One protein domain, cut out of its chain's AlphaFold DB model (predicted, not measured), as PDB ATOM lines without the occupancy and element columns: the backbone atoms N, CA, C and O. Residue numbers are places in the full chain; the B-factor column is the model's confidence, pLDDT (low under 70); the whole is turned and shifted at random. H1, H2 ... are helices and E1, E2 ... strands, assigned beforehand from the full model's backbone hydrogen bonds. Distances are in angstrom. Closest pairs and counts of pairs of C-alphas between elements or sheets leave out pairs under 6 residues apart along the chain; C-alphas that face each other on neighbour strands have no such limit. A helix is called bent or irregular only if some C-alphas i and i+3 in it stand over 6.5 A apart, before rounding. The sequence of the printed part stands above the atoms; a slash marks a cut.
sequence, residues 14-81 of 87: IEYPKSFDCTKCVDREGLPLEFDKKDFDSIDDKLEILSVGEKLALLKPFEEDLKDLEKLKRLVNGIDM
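What this domain is: This is residues 14 to 81 of the 87 residues of an uncharacterized protein of marine sediment metagenome (UniProt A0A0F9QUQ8). A small head, made by the bent two-strand hairpin of E1 and E2 with the short helix H1 directly after it, sits at one end of a long arm. The arm is helix H2, whose first residues, 52 to 55, lie near E2 and whose remainder leads away from the head, and helix H3, which turns off at the far end to make an L with H2. The printed part has 68 residues with two named strands and three named helices, in the order E1, E2, H1, H2, H3; the sheet is E1 - E2, antiparallel, and the class is mixed, helices and strands. The whole is loose, with a radius of gyration of the C-alphas of 15.8 A, and elongated, spanning 44 by 28 by 21 A.

Where its parts are: Find C-alpha 19 at (21.479, 24.574, -21.229), where E1, residues 19 to 26, begins; it measures 15.3 A and bends by 93 degrees at residue 23. E2, residues 32 to 36, returns over 13.1 A. H1, residues 37 to 42, follows at once and is 8.8 A long. Look next at C-alpha 52, at (26.778, 25.206, -28.375), where H2, residues 52 to 66, starts its 19.0 A. H2 is irregular, but only just: C-alphas 58 and 61 are 6.7 A apart. H3, residues 69 to 81, runs 19.5 A to C-alpha 81 at (37.868, -1.925, -42.571).

How they stand to each other: Start at the hairpin, where E1 and E2 are antiparallel at 150 degrees between their directions; C-alphas 21 and 34 face each other at 4.3 A. Within hydrogen-bond range there you will find N 20 and O 35 at 2.9 A, and N 33 and O 25 at 3.0 A. Residues 14 to 15 make a short antiparallel pairing with residues 20 to 21 of E1. The closest C-alphas of E1 and H1 are those of Ser 19 and Lys 37, 5.1 A apart. Those of E2 and H2 are Phe 35 and Val 52, at 5.6 A. E1 and H2 are apart, and so are H1 and H2. Farther out, H2 and H3 only just touch, and only at the corner by their link, with 3 pairs of C-alphas within 8 A; the closest are Leu 66 and Leu 72, 6.8 A apart. Their lines are about perpendicular, at 82 degrees. Every O i to N i+4 pair is within hydrogen-bond range in H1, against 7 of 11 in H2 and 7 of 9 in H3.

The domain as a whole: The two C-alphas farthest apart, those of Thr 23 and Met 81, are 46.4 A from each other. The printed part has no cut, and no link between its named elements is long. Residues 41 to 47, 56 to 61, 63 to 71 and 73 to 81 stand free. Read the B-factor column for the model's confidence: residues 60 to 81 are under 70, and the mean pLDDT of the printed part is 80.2.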
ATOM      1  N   ILE A  14      23.058  32.090 -16.419       94.00
ATOM      2  CA  ILE A  14      21.615  32.088 -16.646       94.00
ATOM      3  C   ILE A  14      21.233  30.654 -16.991       94.00
ATOM      4  O   ILE A  14      21.711  30.106 -17.977       94.00
ATOM      5  N   GLU A  15      20.429  30.015 -16.144       94.06
ATOM      6  CA  GLU A  15      20.051  28.618 -16.337       94.06
ATOM      7  C   GLU A  15      18.766  28.465 -17.148       94.06
ATOM      8  O   GLU A  15      17.734  29.058 -16.834       94.06
ATOM      9  N   TYR A  16      18.811  27.558 -18.119       93.12
ATOM     10  CA  TYR A  16      17.665  27.097 -18.893       93.12
ATOM     11  C   TYR A  16      17.372  25.620 -18.579       93.12
ATOM     12  O   TYR A  16      18.156  24.950 -17.894       93.12
ATOM     13  N   PRO A  17      16.246  25.057 -19.057       93.75
ATOM     14  CA  PRO A  17      15.915  23.657 -18.792       93.75
ATOM     15  C   PRO A  17      16.964  22.648 -19.289       93.75
ATOM     16  O   PRO A  17      17.140  21.608 -18.661       93.75
ATOM     17  N   LYS A  18      17.656  22.935 -20.401       93.62
ATOM     18  CA  LYS A  18      18.623  22.014 -21.036       93.62
ATOM     19  C   LYS A  18      20.051  22.559 -21.121       93.62
ATOM     20  O   LYS A  18      20.989  21.769 -21.192       93.62
ATOM     21  N   SER A  19      20.208  23.874 -21.069       95.06
ATOM     22  CA  SER A  19      21.479  24.574 -21.229       95.06
ATOM     23  C   SER A  19      21.639  25.663 -20.169       95.06
ATOM     24  O   SER A  19      20.778  25.843 -19.299       95.06
ATOM     25  N   PHE A  20      22.771  26.351 -20.187       95.19
ATOM     26  CA  PHE A  20      22.997  27.557 -19.406       95.19
ATOM     27  C   PHE A  20      23.969  28.489 -20.128       95.19
ATOM     28  O   PHE A  20      24.890  28.026 -20.803       95.19
ATOM     29  N   ASP A  21      23.817  29.786 -19.890       95.88
ATOM     30  CA  ASP A  21      24.683  30.812 -20.461       95.88
ATOM     31  C   ASP A  21      25.646  31.352 -19.416       95.88
ATOM     32  O   ASP A  21      25.283  31.591 -18.258       95.88
ATOM     33  N   CYS A  22      26.879  31.618 -19.831       94.94
ATOM     34  CA  CYS A  22      27.800  32.403 -19.027       94.94
ATOM     35  C   CYS A  22      27.546  33.901 -19.217       94.94
ATOM     36  O   CYS A  22      27.677  34.418 -20.318       94.94
ATOM     37  N   THR A  23      27.324  34.639 -18.129       93.12
ATOM     38  CA  THR A  23      27.145  36.103 -18.194       93.12
ATOM     39  C   THR A  23      28.443  36.885 -18.411       93.12
ATOM     40  O   THR A  23      28.408  38.101 -18.585       93.12
ATOM     41  N   LYS A  24      29.599  36.212 -18.351       93.31
ATOM     42  CA  LYS A  24      30.929  36.833 -18.475       93.31
ATOM     43  C   LYS A  24      31.628  36.533 -19.792       93.31
ATOM     44  O   LYS A  24      32.421  37.350 -20.246       93.31
ATOM     45  N   CYS A  25      31.397  35.352 -20.354       93.50
ATOM     46  CA  CYS A  25      32.039  34.937 -21.590       93.50
ATOM     47  C   CYS A  25      31.100  35.182 -22.758       93.50
ATOM     48  O   CYS A  25      29.929  34.818 -22.682       93.50
ATOM     49  N   VAL A  26      31.653  35.714 -23.842       92.69
ATOM     50  CA  VAL A  26      30.950  35.886 -25.108       92.69
ATOM     51  C   VAL A  26      31.693  35.177 -26.235       92.69
ATOM     52  O   VAL A  26      32.903  34.947 -26.145       92.69
ATOM     53  N   ASP A  27      30.966  34.804 -27.278       87.25
ATOM     54  CA  ASP A  27      31.517  34.304 -28.526       87.25
ATOM     55  C   ASP A  27      32.051  35.443 -29.416       87.25
ATOM     56  O   ASP A  27      32.134  36.610 -29.024       87.25
ATOM     57  N   ARG A  28      32.453  35.089 -30.642       83.19
ATOM     58  CA  ARG A  28      32.998  36.035 -31.630       83.19
ATOM     59  C   ARG A  28      31.961  37.026 -32.159       83.19
ATOM     60  O   ARG A  28      32.354  38.048 -32.712       83.19
ATOM     61  N   GLU A  29      30.678  36.723 -32.013       85.50
ATOM     62  CA  GLU A  29      29.561  37.579 -32.419       85.50
ATOM     63  C   GLU A  29      29.088  38.469 -31.254       85.50
ATOM     64  O   GLU A  29      28.213  39.315 -31.427       85.50
ATOM     65  N   GLY A  30      29.718  38.337 -30.079       88.81
ATOM     66  CA  GLY A  30      29.400  39.106 -28.880       88.81
ATOM     67  C   GLY A  30      28.211  38.549 -28.096       88.81
ATOM     68  O   GLY A  30      27.696  39.242 -27.217       88.81
ATOM     69  N   LEU A  31      27.775  37.321 -28.386       89.38
ATOM     70  CA  LEU A  31      26.688  36.650 -27.677       89.38
ATOM     71  C   LEU A  31      27.231  35.822 -26.505       89.38
ATOM     72  O   LEU A  31      28.341  35.302 -26.598       89.38
ATOM     73  N   PRO A  32      26.489  35.679 -25.394       93.00
ATOM     74  CA  PRO A  32      26.895  34.832 -24.275       93.00
ATOM     75  C   PRO A  32      27.244  33.401 -24.706       93.00
ATOM     76  O   PRO A  32      26.563  32.811 -25.540       93.00
ATOM     77  N   LEU A  33      28.290  32.818 -24.111       94.25
ATOM     78  CA  LEU A  33      28.598  31.403 -24.346       94.25
ATOM     79  C   LEU A  33      27.544  30.509 -23.681       94.25
ATOM     80  O   LEU A  33      27.488  30.444 -22.449       94.25
ATOM     81  N   GLU A  34      26.789  29.789 -24.505       94.94
ATOM     82  CA  GLU A  34      25.824  28.762 -24.100       94.94
ATOM     83  C   GLU A  34      26.485  27.378 -24.009       94.94
ATOM     84  O   GLU A  34      27.256  26.986 -24.890       94.94
ATOM     85  N   PHE A  35      26.152  26.610 -22.972       94.31
ATOM     86  CA  PHE A  35      26.645  25.248 -22.753       94.31
ATOM     87  C   PHE A  35      25.501  24.276 -22.443       94.31
ATOM     88  O   PHE A  35      24.579  24.600 -21.690       94.31
ATOM     89  N   ASP A  36      25.586  23.051 -22.966       94.75
ATOM     90  CA  ASP A  36      24.633  21.982 -22.662       94.75
ATOM     91  C   ASP A  36      24.884  21.396 -21.267       94.75
ATOM     92  O   ASP A  36      25.991  20.962 -20.936       94.75
ATOM     93  N   LYS A  37      23.826  21.271 -20.457       93.25
ATOM     94  CA  LYS A  37      23.921  20.641 -19.126       93.25
ATOM     95  C   LYS A  37      24.358  19.176 -19.219       93.25
ATOM     96  O   LYS A  37      25.108  18.703 -18.375       93.25
ATOM     97  N   LYS A  38      23.953  18.487 -20.291       92.12
ATOM     98  CA  LYS A  38      24.316  17.085 -20.545       92.12
ATOM     99  C   LYS A  38      25.818  16.874 -20.702       92.12
ATOM    100  O   LYS A  38      26.329  15.870 -20.216       92.12
ATOM    101  N   ASP A  39      26.520  17.800 -21.353       90.19
ATOM    102  CA  ASP A  39      27.978  17.717 -21.477       90.19
ATOM    103  C   ASP A  39      28.629  17.875 -20.114       90.19
ATOM    104  O   ASP A  39      29.576  17.173 -19.774       90.19
ATOM    105  N   PHE A  40      28.065  18.771 -19.306       88.88
ATOM    106  CA  PHE A  40      28.501  18.999 -17.942       88.88
ATOM    107  C   PHE A  40      28.370  17.753 -17.069       88.88
ATOM    108  O   PHE A  40      29.169  17.581 -16.153       88.88
ATOM    109  N   ASP A  41      27.410  16.877 -17.351       86.56
ATOM    110  CA  ASP A  41      27.250  15.604 -16.648       86.56
ATOM    111  C   ASP A  41      28.095  14.471 -17.260       86.56
ATOM    112  O   ASP A  41      28.481  13.553 -16.543       86.56
ATOM    113  N   SER A  42      28.391  14.529 -18.564       87.94
ATOM    114  CA  SER A  42      29.013  13.421 -19.314       87.94
ATOM    115  C   SER A  42      30.529  13.540 -19.499       87.94
ATOM    116  O   SER A  42      31.191  12.526 -19.690       87.94
ATOM    117  N   ILE A  43      31.076  14.759 -19.497       88.25
ATOM    118  CA  ILE A  43      32.495  15.028 -19.762       88.25
ATOM    119  C   ILE A  43      33.201  15.282 -18.434       88.25
ATOM    120  O   ILE A  43      32.841  16.218 -17.724       88.25
ATOM    121  N   ASP A  44      34.203  14.476 -18.090       85.44
ATOM    122  CA  ASP A  44      34.933  14.617 -16.824       85.44
ATOM    123  C   ASP A  44      35.748  15.916 -16.766       85.44
ATOM    124  O   ASP A  44      35.605  16.691 -15.812       85.44
ATOM    125  N   ASP A  45      36.543  16.196 -17.803       88.50
ATOM    126  CA  ASP A  45      37.292  17.447 -17.901       88.50
ATOM    127  C   ASP A  45      36.409  18.568 -18.451       88.50
ATOM    128  O   ASP A  45      36.150  18.686 -19.650       88.50
ATOM    129  N   LYS A  46      35.950  19.443 -17.554       85.25
ATOM    130  CA  LYS A  46      35.065  20.545 -17.940       85.25
ATOM    131  C   LYS A  46      35.730  21.508 -18.926       85.25
ATOM    132  O   LYS A  46      35.009  22.164 -19.670       85.25
ATOM    133  N   LEU A  47      37.062  21.587 -18.978       85.19
ATOM    134  CA  LEU A  47      37.767  22.444 -19.938       85.19
ATOM    135  C   LEU A  47      37.573  21.989 -21.391       85.19
ATOM    136  O   LEU A  47      37.683  22.814 -22.298       85.19
ATOM    137  N   GLU A  48      37.237  20.716 -21.609       88.69
ATOM    138  CA  GLU A  48      36.941  20.156 -22.932       88.69
ATOM    139  C   GLU A  48      35.499  20.425 -23.389       88.69
ATOM    140  O   GLU A  48      35.159  20.188 -24.550       88.69
ATOM    141  N   ILE A  49      34.635  20.950 -22.511       91.25
ATOM    142  CA  ILE A  49      33.253  21.276 -22.866       91.25
ATOM    143  C   ILE A  49      33.243  22.463 -23.832       91.25
ATOM    144  O   ILE A  49      33.597  23.598 -23.489       91.25
ATOM    145  N   LEU A  50      32.771  22.194 -25.046       91.31
ATOM    146  CA  LEU A  50      32.555  23.193 -26.084       91.31
ATOM    147  C   LEU A  50      31.217  23.901 -25.889       91.31
ATOM    148  O   LEU A  50      30.222  23.281 -25.502       91.31
ATOM    149  N   SER A  51      31.177  25.196 -26.200       91.81
ATOM    150  CA  SER A  51      29.905  25.915 -26.260       91.81
ATOM    151  C   SER A  51      29.037  25.382 -27.403       91.81
ATOM    152  O   SER A  51      29.538  24.826 -28.387       91.81
ATOM    153  N   VAL A  52      27.724  25.583 -27.313       90.62
ATOM    154  CA  VAL A  52      26.778  25.206 -28.375       90.62
ATOM    155  C   VAL A  52      27.186  25.836 -29.713       90.62
ATOM    156  O   VAL A  52      27.219  25.153 -30.738       90.62
ATOM    157  N   GLY A  53      27.590  27.109 -29.700       87.44
ATOM    158  CA  GLY A  53      28.091  27.804 -30.889       87.44
ATOM    159  C   GLY A  53      29.365  27.179 -31.469       87.44
ATOM    160  O   GLY A  53      29.480  27.031 -32.685       87.44
ATOM    161  N   GLU A  54      30.303  26.746 -30.624       88.38
ATOM    162  CA  GLU A  54      31.531  26.071 -31.067       88.38
ATOM    163  C   GLU A  54      31.239  24.708 -31.696       88.38
ATOM    164  O   GLU A  54      31.776  24.396 -32.760       88.38
ATOM    165  N   LYS A  55      30.338  23.922 -31.099       88.44
ATOM    166  CA  LYS A  55      29.883  22.650 -31.680       88.44
ATOM    167  C   LYS A  55      29.262  22.856 -33.059       88.44
ATOM    168  O   LYS A  55      29.590  22.134 -33.996       88.44
ATOM    169  N   LEU A  56      28.389  23.855 -33.199       84.31
ATOM    170  CA  LEU A  56      27.766  24.188 -34.481       84.31
ATOM    171  C   LEU A  56      28.808  24.635 -35.511       84.31
ATOM    172  O   LEU A  56      28.753  24.209 -36.662       84.31
ATOM    173  N   ALA A  57      29.791  25.441 -35.109       82.50
ATOM    174  CA  ALA A  57      30.866  25.880 -35.994       82.50
ATOM    175  C   ALA A  57      31.732  24.715 -36.506       82.50
ATOM    176  O   ALA A  57      32.149  24.746 -37.662       82.50
ATOM    177  N   LEU A  58      31.960  23.682 -35.686       80.38
ATOM    178  CA  LEU A  58      32.635  22.452 -36.115       80.38
ATOM    179  C   LEU A  58      31.807  21.641 -37.116       80.38
ATOM    180  O   LEU A  58      32.386  20.978 -37.970       80.38
ATOM    181  N   LEU A  59      30.475  21.702 -37.035       75.50
ATOM    182  CA  LEU A  59      29.568  20.992 -37.941       75.50
ATOM    183  C   LEU A  59      29.369  21.704 -39.286       75.50
ATOM    184  O   LEU A  59      29.124  21.025 -40.278       75.50
ATOM    185  N   LYS A  60      29.524  23.034 -39.362       69.56
ATOM    186  CA  LYS A  60      29.399  23.805 -40.617       69.56
ATOM    187  C   LYS A  60      30.205  23.247 -41.805       69.56
ATOM    188  O   LYS A  60      29.612  23.098 -42.869       69.56
ATOM    189  N   PRO A  61      31.504  22.905 -41.688       64.44
ATOM    190  CA  PRO A  61      32.239  22.308 -42.808       64.44
ATOM    191  C   PRO A  61      31.684  20.938 -43.225       64.44
ATOM    192  O   PRO A  61      31.834  20.549 -44.377       64.44
ATOM    193  N   PHE A  62      31.001  20.229 -42.324       59.34
ATOM    194  CA  PHE A  62      30.332  18.975 -42.643       59.34
ATOM    195  C   PHE A  62      28.914  19.172 -43.168       59.34
ATOM    196  O   PHE A  62      28.386  18.223 -43.718       59.34
ATOM    197  N   GLU A  63      28.266  20.336 -43.043       59.62
ATOM    198  CA  GLU A  63      26.912  20.539 -43.588       59.62
ATOM    199  C   GLU A  63      26.881  20.422 -45.117       59.62
ATOM    200  O   GLU A  63      25.915  19.896 -45.676       59.62
ATOM    201  N   GLU A  64      27.936  20.873 -45.799       58.72
ATOM    202  CA  GLU A  64      28.075  20.686 -47.247       58.72
ATOM    203  C   GLU A  64      28.316  19.211 -47.607       58.72
ATOM    204  O   GLU A  64      27.694  18.711 -48.542       58.72
ATOM    205  N   ASP A  65      29.114  18.483 -46.818       57.00
ATOM    206  CA  ASP A  65      29.336  17.039 -46.988       57.00
ATOM    207  C   ASP A  65      28.141  16.171 -46.513       57.00
ATOM    208  O   ASP A  65      27.943  15.067 -47.014       57.00
ATOM    209  N   LEU A  66      27.307  16.661 -45.585       54.22
ATOM    210  CA  LEU A  66      26.114  15.996 -45.028       54.22
ATOM    211  C   LEU A  66      24.926  16.028 -45.981       54.22
ATOM    212  O   LEU A  66      24.098  15.113 -45.959       54.22
ATOM    213  N   LYS A  67      24.850  17.045 -46.845       56.69
ATOM    214  CA  LYS A  67      23.928  17.042 -47.992       56.69
ATOM    215  C   LYS A  67      24.260  15.920 -48.978       56.69
ATOM    216  O   LYS A  67      23.369  15.468 -49.695       56.69
ATOM    217  N   ASP A  68      25.497  15.432 -48.966       61.03
ATOM    218  CA  ASP A  68      25.974  14.320 -49.779       61.03
ATOM    219  C   ASP A  68      25.991  13.016 -48.955       61.03
ATOM    220  O   ASP A  68      27.020  12.441 -48.591       61.03
ATOM    221  N   LEU A  69      24.785  12.543 -48.626       58.56
ATOM    222  CA  LEU A  69      24.528  11.361 -47.788       58.56
ATOM    223  C   LEU A  69      25.221  10.083 -48.320       58.56
ATOM    224  O   LEU A  69      25.459   9.131 -47.573       58.56
ATOM    225  N   GLU A  70      25.579  10.060 -49.607       61.81
ATOM    226  CA  GLU A  70      26.348   8.992 -50.250       61.81
ATOM    227  C   GLU A  70      27.848   9.045 -49.899       61.81
ATOM    228  O   GLU A  70      28.472   8.001 -49.683       61.81
ATOM    229  N   LYS A  71      28.426  10.243 -49.761       62.91
ATOM    230  CA  LYS A  71      29.835  10.456 -49.391       62.91
ATOM    231  C   LYS A  71      30.100  10.100 -47.925       62.91
ATOM    232  O   LYS A  71      31.105   9.457 -47.619       62.91
ATOM    233  N   LEU A  72      29.152  10.399 -47.038       63.38
ATOM    234  CA  LEU A  72      29.192   9.973 -45.632       63.38
ATOM    235  C   LEU A  72      29.125   8.459 -45.461       63.38
ATOM    236  O   LEU A  72      29.885   7.905 -44.671       63.38
ATOM    237  N   LYS A  73      28.272   7.768 -46.229       63.38
ATOM    238  CA  LYS A  73      28.231   6.296 -46.216       63.38
ATOM    239  C   LYS A  73      29.575   5.684 -46.610       63.38
ATOM    240  O   LYS A  73      29.978   4.687 -46.023       63.38
ATOM    241  N   ARG A  74      30.299   6.290 -47.559       63.03
ATOM    242  CA  ARG A  74      31.648   5.836 -47.946       63.03
ATOM    243  C   ARG A  74      32.688   6.077 -46.846       63.03
ATOM    244  O   ARG A  74      33.538   5.218 -46.651       63.03
ATOM    245  N   LEU A  75      32.602   7.193 -46.117       60.59
ATOM    246  CA  LEU A  75      33.484   7.478 -44.976       60.59
ATOM    247  C   LEU A  75      33.238   6.524 -43.799       60.59
ATOM    248  O   LEU A  75      34.196   5.993 -43.248       60.59
ATOM    249  N   VAL A  76      31.975   6.253 -43.457       61.88
ATOM    250  CA  VAL A  76      31.620   5.307 -42.384       61.88
ATOM    251  C   VAL A  76      32.046   3.881 -42.745       61.88
ATOM    252  O   VAL A  76      32.695   3.222 -41.939       61.88
ATOM    253  N   ASN A  77      31.795   3.439 -43.982       59.94
ATOM    254  CA  ASN A  77      32.222   2.113 -44.447       59.94
ATOM    255  C   ASN A  77      33.752   1.957 -44.532       59.94
ATOM    256  O   ASN A  77      34.247   0.833 -44.539       59.94
ATOM    257  N   GLY A  78      34.508   3.056 -44.622       57.19
ATOM    258  CA  GLY A  78      35.971   3.020 -44.609       57.19
ATOM    259  C   GLY A  78      36.561   2.759 -43.221       57.19
ATOM    260  O   GLY A  78      37.620   2.147 -43.123       57.19
ATOM    261  N   ILE A  79      35.872   3.170 -42.151       58.22
ATOM    262  CA  ILE A  79      36.345   3.020 -40.765       58.22
ATOM    263  C   ILE A  79      36.193   1.568 -40.278       58.22
ATOM    264  O   ILE A  79      37.054   1.079 -39.547       58.22
ATOM    265  N   ASP A  80      35.165   0.845 -40.740       51.75
ATOM    266  CA  ASP A  80      34.963  -0.577 -40.407       51.75
ATOM    267  C   ASP A  80      36.091  -1.489 -40.929       51.75
ATOM    268  O   ASP A  80      36.332  -2.562 -40.380       51.75
ATOM    269  N   MET A  81      36.837  -1.075 -41.960       51.53
ATOM    270  CA  MET A  81      37.868  -1.925 -42.571       51.53
ATOM    271  C   MET A  81      39.233  -1.903 -41.860       51.53
ATOM    272  O   MET A  81      40.060  -2.772 -42.145       51.53
TER     273      MET A  81